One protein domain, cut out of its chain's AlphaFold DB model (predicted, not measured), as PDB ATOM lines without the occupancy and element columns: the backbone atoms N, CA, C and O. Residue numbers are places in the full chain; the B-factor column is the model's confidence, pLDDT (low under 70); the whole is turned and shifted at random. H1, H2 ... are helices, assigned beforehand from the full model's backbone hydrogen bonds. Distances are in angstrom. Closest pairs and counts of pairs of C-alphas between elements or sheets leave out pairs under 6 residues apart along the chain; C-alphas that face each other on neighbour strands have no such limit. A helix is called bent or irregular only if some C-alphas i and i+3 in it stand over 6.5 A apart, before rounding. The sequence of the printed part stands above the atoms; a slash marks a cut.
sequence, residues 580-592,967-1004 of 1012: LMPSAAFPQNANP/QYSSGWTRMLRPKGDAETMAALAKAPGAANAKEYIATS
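AT A GLANCE: This is residues 580 to 592 and 967 to 1004 of the 1012 residues of the protein "Oxidored_FMN domain-containing protein" of Apiotrichum porosum (UniProt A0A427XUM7). Residues 967 to 1004 make one open loop: H2 at one end, a drawn-out link through residues 973 to 981, H3 at the other end, and then H4 folding back so that Ser 1004 comes near H2. The separate first piece, residues 580 to 592 with the short H1, lies over one face of this loop, and few contacts join the helices. You have 51 printed residues with four named helices, in the order H1, H2, H3, H4, and no named strand; the class is all helix, with 28 residues in the helices. The whole is compact, with a radius of gyration of the C-alphas of 10.9 A, and its C-alphas span 31 by 24 by 16 A.

HOW THE PARTS SIT: Begin with H1, residues 587 to 590, and look across to H3, residues 982 to 988: they are close but not clearly touching, and their closest C-alphas, those of Pro 587 and Thr 984, are 7.7 A apart. H1 is apart from H2, residues 967 to 972, and from H4, residues 994 to 1004. H2 and H3 are apart too, with a short link of 9 residues between them. H3 and H4, joined by a tight link of 5 residues, are close but not clearly touching; their closest C-alphas, those of Leu 988 and Ala 994, are 6.7 A apart. Their lines stand at 72 degrees, only just about perpendicular. Now look at Ser 970 and Ser 1004, the closest C-alphas of H2 and H4, 7.0 A apart: these helices are close but not clearly touching, about perpendicular at 83 degrees. In the backbones, every O i to N i+4 pair of H3 is within hydrogen-bond range, against 5 of 7 in H4 and 0 of 2 in H2, where 2 of 3 O i to N i+3 pairs are; H1 is too short for an O i to N i+4 pair.

IN THESE COORDINATES: Find C-alpha 587 at (455.082, 416.563, 867.069), where H1 begins. H2 begins at C-alpha 967 and is irregular: C-alphas 967 and 970 are 7.7 A apart. H3 measures 9.9 A from first to last C-alpha and H4, the longest helix, 15.5 A. H4 is neither bent nor irregular, but only just: C-alphas 1000 and 1003 are 6.4 A apart. It ends at C-alpha 1004, at (437.006, 419.669, 868.156).

THE WHOLE: The two C-alphas farthest apart, those of Gln 967 and Glu 983, are 32.6 A apart. Residues 593 to 966 are not printed; across this cut, between H1 and H2, C-alphas 592 and 967 are 24.2 A apart. Of the links that are printed whole, none is long. The mean pLDDT of the printed part is 71.2; look for values under 70 at residue 982 and residues 986 to 1004, with a mean of 39 in H4.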
ATOM      1  N   LEU A 580     453.255 417.891 879.377       96.06
ATOM      2  CA  LEU A 580     453.229 417.802 877.912       96.06
ATOM      3  C   LEU A 580     452.355 416.646 877.401       96.06
ATOM      4  O   LEU A 580     452.447 415.518 877.884       96.06
ATOM      5  N   MET A 581     451.576 416.903 876.347       93.69
ATOM      6  CA  MET A 581     450.923 415.848 875.564       93.69
ATOM      7  C   MET A 581     451.968 414.954 874.857       93.69
ATOM      8  O   MET A 581     453.026 415.458 874.466       93.69
ATOM      9  N   PRO A 582     451.691 413.658 874.603       89.38
ATOM     10  CA  PRO A 582     452.653 412.757 873.964       89.38
ATOM     11  C   PRO A 582     453.099 413.228 872.571       89.38
ATOM     12  O   PRO A 582     452.273 413.438 871.679       89.38
ATOM     13  N   SER A 583     454.414 413.318 872.347       89.00
ATOM     14  CA  SER A 583     455.004 413.789 871.081       89.00
ATOM     15  C   SER A 583     454.607 412.949 869.859       89.00
ATOM     16  O   SER A 583     454.470 413.484 868.762       89.00
ATOM     17  N   ALA A 584     454.307 411.660 870.058       82.94
ATOM     18  CA  ALA A 584     453.778 410.757 869.031       82.94
ATOM     19  C   ALA A 584     452.386 411.152 868.484       82.94
ATOM     20  O   ALA A 584     451.990 410.661 867.429       82.94
ATOM     21  N   ALA A 585     451.646 412.024 869.180       81.94
ATOM     22  CA  ALA A 585     450.400 412.633 868.700       81.94
ATOM     23  C   ALA A 585     450.526 414.156 868.469       81.94
ATOM     24  O   ALA A 585     449.742 414.724 867.710       81.94
ATOM     25  N   PHE A 586     451.517 414.807 869.090       87.69
ATOM     26  CA  PHE A 586     451.762 416.251 869.041       87.69
ATOM     27  C   PHE A 586     453.243 416.526 868.721       87.69
ATOM     28  O   PHE A 586     454.026 416.748 869.646       87.69
ATOM     29  N   PRO A 587     453.663 416.516 867.439       87.62
ATOM     30  CA  PRO A 587     455.082 416.563 867.069       87.62
ATOM     31  C   PRO A 587     455.812 417.822 867.545       87.62
ATOM     32  O   PRO A 587     457.016 417.765 867.787       87.62
ATOM     33  N   GLN A 588     455.094 418.928 867.785       89.56
ATOM     34  CA  GLN A 588     455.645 420.117 868.450       89.56
ATOM     35  C   GLN A 588     456.315 419.814 869.806       89.56
ATOM     36  O   GLN A 588     457.255 420.497 870.193       89.56
ATOM     37  N   ASN A 589     455.873 418.767 870.509       94.94
ATOM     38  CA  ASN A 589     456.401 418.365 871.809       94.94
ATOM     39  C   ASN A 589     457.608 417.413 871.693       94.94
ATOM     40  O   ASN A 589     458.057 416.885 872.707       94.94
ATOM     41  N   ALA A 590     458.132 417.152 870.488       91.69
ATOM     42  CA  ALA A 590     459.377 416.397 870.316       91.69
ATOM     43  C   ALA A 590     460.605 417.182 870.817       91.69
ATOM     44  O   ALA A 590     461.527 416.585 871.362       91.69
ATOM     45  N   ASN A 591     460.579 418.514 870.687       91.81
ATOM     46  CA  ASN A 591     461.506 419.453 871.322       91.81
ATOM     47  C   ASN A 591     460.679 420.562 872.003       91.81
ATOM     48  O   ASN A 591     460.439 421.602 871.388       91.81
ATOM     49  N   PRO A 592     460.177 420.330 873.229       94.81
ATOM     50  CA  PRO A 592     459.354 421.300 873.942       94.81
ATOM     51  C   PRO A 592     460.201 422.466 874.492       94.81
ATOM     52  O   PRO A 592     461.408 422.287 874.695       94.81
ATOM     53  N   GLN A 967     437.774 418.317 881.829       91.69
ATOM     54  CA  GLN A 967     436.607 419.203 881.885       91.69
ATOM     55  C   GLN A 967     436.778 420.516 881.097       91.69
ATOM     56  O   GLN A 967     435.782 421.130 880.718       91.69
ATOM     57  N   TYR A 968     438.015 420.961 880.855       92.94
ATOM     58  CA  TYR A 968     438.348 422.219 880.171       92.94
ATOM     59  C   TYR A 968     438.926 422.017 878.762       92.94
ATOM     60  O   TYR A 968     439.132 422.994 878.044       92.94
ATOM     61  N   SER A 969     439.167 420.774 878.339       86.75
ATOM     62  CA  SER A 969     439.773 420.405 877.046       86.75
ATOM     63  C   SER A 969     439.193 421.140 875.824       86.75
ATOM     64  O   SER A 969     439.945 421.582 874.953       86.75
ATOM     65  N   SER A 970     437.876 421.357 875.786       84.75
ATOM     66  CA  SER A 970     437.171 422.076 874.714       84.75
ATOM     67  C   SER A 970     437.489 423.577 874.633       84.75
ATOM     68  O   SER A 970     437.352 424.165 873.560       84.75
ATOM     69  N   GLY A 971     437.967 424.197 875.718       88.12
ATOM     70  CA  GLY A 971     438.485 425.569 875.715       88.12
ATOM     71  C   GLY A 971     439.863 425.699 875.056       88.12
ATOM     72  O   GLY A 971     440.219 426.772 874.575       88.12
ATOM     73  N   TRP A 972     440.618 424.598 874.968       89.38
ATOM     74  CA  TRP A 972     442.031 424.586 874.571       89.38
ATOM     75  C   TRP A 972     442.299 423.940 873.201       89.38
ATOM     76  O   TRP A 972     443.439 423.620 872.869       89.38
ATOM     77  N   THR A 973     441.279 423.797 872.351       85.50
ATOM     78  CA  THR A 973     441.371 423.168 871.011       85.50
ATOM     79  C   THR A 973     442.427 423.779 870.079       85.50
ATOM     80  O   THR A 973     442.927 423.100 869.184       85.50
ATOM     81  N   ARG A 974     442.811 425.049 870.283       84.12
ATOM     82  CA  ARG A 974     443.893 425.720 869.532       84.12
ATOM     83  C   ARG A 974     445.299 425.361 870.023       84.12
ATOM     84  O   ARG A 974     446.232 425.378 869.223       84.12
ATOM     85  N   MET A 975     445.447 425.032 871.305       92.31
ATOM     86  CA  MET A 975     446.672 424.459 871.872       92.31
ATOM     87  C   MET A 975     446.778 422.979 871.479       92.31
ATOM     88  O   MET A 975     447.804 422.542 870.967       92.31
ATOM     89  N   LEU A 976     445.674 422.236 871.609       87.25
ATOM     90  CA  LEU A 976     445.544 420.817 871.256       87.25
ATOM     91  C   LEU A 976     445.418 420.548 869.740       87.25
ATOM     92  O   LEU A 976     444.844 419.542 869.326       87.25
ATOM     93  N   ARG A 977     445.987 421.411 868.893       84.94
ATOM     94  CA  ARG A 977     446.143 421.151 867.458       84.94
ATOM     95  C   ARG A 977     447.555 420.603 867.206       84.94
ATOM     96  O   ARG A 977     448.513 421.325 867.490       84.94
ATOM     97  N   PRO A 978     447.726 419.379 866.673       81.81
ATOM     98  CA  PRO A 978     449.039 418.894 866.253       81.81
ATOM     99  C   PRO A 978     449.657 419.811 865.190       81.81
ATOM    100  O   PRO A 978     448.960 420.290 864.292       81.81
ATOM    101  N   LYS A 979     450.961 420.066 865.309       82.12
ATOM    102  CA  LYS A 979     451.762 420.904 864.406       82.12
ATOM    103  C   LYS A 979     452.981 420.104 863.949       82.12
ATOM    104  O   LYS A 979     453.602 419.416 864.753       82.12
ATOM    105  N   GLY A 980     453.331 420.230 862.676       75.19
ATOM    106  CA  GLY A 980     454.477 419.585 862.040       75.19
ATOM    107  C   GLY A 980     454.526 419.954 860.558       75.19
ATOM    108  O   GLY A 980     453.597 420.587 860.048       75.19
ATOM    109  N   ASP A 981     455.594 419.570 859.866       75.12
ATOM    110  CA  ASP A 981     455.668 419.674 858.407       75.12
ATOM    111  C   ASP A 981     454.701 418.691 857.706       75.12
ATOM    112  O   ASP A 981     454.060 417.837 858.328       75.12
ATOM    113  N   ALA A 982     454.579 418.818 856.383       69.44
ATOM    114  CA  ALA A 982     453.641 418.025 855.594       69.44
ATOM    115  C   ALA A 982     453.941 416.513 855.610       69.44
ATOM    116  O   ALA A 982     453.005 415.717 855.523       69.44
ATOM    117  N   GLU A 983     455.204 416.101 855.747       70.62
ATOM    118  CA  GLU A 983     455.596 414.690 855.781       70.62
ATOM    119  C   GLU A 983     455.308 414.088 857.157       70.62
ATOM    120  O   GLU A 983     454.669 413.038 857.248       70.62
ATOM    121  N   THR A 984     455.651 414.808 858.226       72.62
ATOM    122  CA  THR A 984     455.318 414.487 859.619       72.62
ATOM    123  C   THR A 984     453.803 414.350 859.811       72.62
ATOM    124  O   THR A 984     453.327 413.359 860.371       72.62
ATOM    125  N   MET A 985     453.011 415.290 859.285       73.81
ATOM    126  CA  MET A 985     451.545 415.227 859.353       73.81
ATOM    127  C   MET A 985     450.965 414.093 858.485       73.81
ATOM    128  O   MET A 985     449.993 413.445 858.882       73.81
ATOM    129  N   ALA A 986     451.579 413.786 857.338       68.06
ATOM    130  CA  ALA A 986     451.201 412.637 856.510       68.06
ATOM    131  C   ALA A 986     451.618 411.283 857.118       68.06
ATOM    132  O   ALA A 986     450.976 410.272 856.825       68.06
ATOM    133  N   ALA A 987     452.660 411.242 857.954       65.56
ATOM    134  CA  ALA A 987     453.071 410.070 858.721       65.56
ATOM    135  C   ALA A 987     452.125 409.828 859.909       65.56
ATOM    136  O   ALA A 987     451.605 408.721 860.050       65.56
ATOM    137  N   LEU A 988     451.796 410.874 860.680       65.19
ATOM    138  CA  LEU A 988     450.750 410.858 861.717       65.19
ATOM    139  C   LEU A 988     449.432 410.270 861.198       65.19
ATOM    140  O   LEU A 988     448.849 409.387 861.822       65.19
ATOM    141  N   ALA A 989     448.978 410.715 860.021       62.69
ATOM    142  CA  ALA A 989     447.740 410.239 859.405       62.69
ATOM    143  C   ALA A 989     447.747 408.735 859.042       62.69
ATOM    144  O   ALA A 989     446.677 408.156 858.839       62.69
ATOM    145  N   LYS A 990     448.931 408.109 858.966       56.34
ATOM    146  CA  LYS A 990     449.154 406.693 858.625       56.34
ATOM    147  C   LYS A 990     449.552 405.829 859.833       56.34
ATOM    148  O   LYS A 990     449.597 404.609 859.701       56.34
ATOM    149  N   ALA A 991     449.852 406.429 860.985       56.00
ATOM    150  CA  ALA A 991     450.400 405.725 862.142       56.00
ATOM    151  C   ALA A 991     449.363 404.797 862.821       56.00
ATOM    152  O   ALA A 991     448.266 405.250 863.173       56.00
ATOM    153  N   PRO A 992     449.691 403.517 863.088       41.75
ATOM    154  CA  PRO A 992     448.905 402.680 863.992       41.75
ATOM    155  C   PRO A 992     448.854 403.330 865.383       41.75
ATOM    156  O   PRO A 992     449.892 403.656 865.949       41.75
ATOM    157  N   GLY A 993     447.652 403.560 865.915       42.28
ATOM    158  CA  GLY A 993     447.440 404.357 867.137       42.28
ATOM    159  C   GLY A 993     446.879 405.765 866.893       42.28
ATOM    160  O   GLY A 993     446.356 406.380 867.820       42.28
ATOM    161  N   ALA A 994     446.825 406.241 865.640       39.56
ATOM    162  CA  ALA A 994     446.136 407.488 865.280       39.56
ATOM    163  C   ALA A 994     444.610 407.473 865.553       39.56
ATOM    164  O   ALA A 994     443.937 408.478 865.337       39.56
ATOM    165  N   ALA A 995     444.048 406.356 866.035       37.12
ATOM    166  CA  ALA A 995     442.696 406.288 866.588       37.12
ATOM    167  C   ALA A 995     442.556 407.157 867.853       37.12
ATOM    168  O   ALA A 995     441.649 407.978 867.916       37.12
ATOM    169  N   ASN A 996     443.501 407.075 868.791       38.41
ATOM    170  CA  ASN A 996     443.467 407.844 870.039       38.41
ATOM    171  C   ASN A 996     443.675 409.344 869.755       38.41
ATOM    172  O   ASN A 996     442.986 410.197 870.305       38.41
ATOM    173  N   ALA A 997     444.563 409.681 868.809       38.31
ATOM    174  CA  ALA A 997     444.689 411.052 868.307       38.31
ATOM    175  C   ALA A 997     443.384 411.542 867.645       38.31
ATOM    176  O   ALA A 997     443.000 412.697 867.814       38.31
ATOM    177  N   LYS A 998     442.652 410.663 866.943       39.00
ATOM    178  CA  LYS A 998     441.315 410.973 866.416       39.00
ATOM    179  C   LYS A 998     440.262 411.136 867.512       39.00
ATOM    180  O   LYS A 998     439.364 411.934 867.293       39.00
ATOM    181  N   GLU A 999     440.365 410.492 868.673       44.16
ATOM    182  CA  GLU A 999     439.474 410.773 869.814       44.16
ATOM    183  C   GLU A 999     439.728 412.173 870.396       44.16
ATOM    184  O   GLU A 999     438.779 412.940 870.566       44.16
ATOM    185  N   TYR A1000     440.997 412.566 870.577       43.41
ATOM    186  CA  TYR A1000     441.361 413.940 870.960       43.41
ATOM    187  C   TYR A1000     440.916 414.993 869.927       43.41
ATOM    188  O   TYR A1000     440.537 416.099 870.304       43.41
ATOM    189  N   ILE A1001     440.942 414.669 868.629       41.28
ATOM    190  CA  ILE A1001     440.571 415.604 867.552       41.28
ATOM    191  C   ILE A1001     439.052 415.639 867.301       41.28
ATOM    192  O   ILE A1001     438.512 416.711 867.017       41.28
ATOM    193  N   ALA A1002     438.335 414.516 867.412       37.97
ATOM    194  CA  ALA A1002     436.919 414.401 867.033       37.97
ATOM    195  C   ALA A1002     435.965 415.223 867.913       37.97
ATOM    196  O   ALA A1002     434.868 415.564 867.472       37.97
ATOM    197  N   THR A1003     436.370 415.589 869.129       38.34
ATOM    198  CA  THR A1003     435.625 416.539 869.970       38.34
ATOM    199  C   THR A1003     435.734 417.984 869.467       38.34
ATOM    200  O   THR A1003     434.839 418.785 869.732       38.34
ATOM    201  N   SER A1004     436.782 418.321 868.703       34.75
ATOM    202  CA  SER A1004     437.006 419.669 868.156       34.75
ATOM    203  C   SER A1004     436.355 419.895 866.784       34.75
ATOM    204  O   SER A1004     435.817 420.972 866.527       34.75
TER     205      SER A1004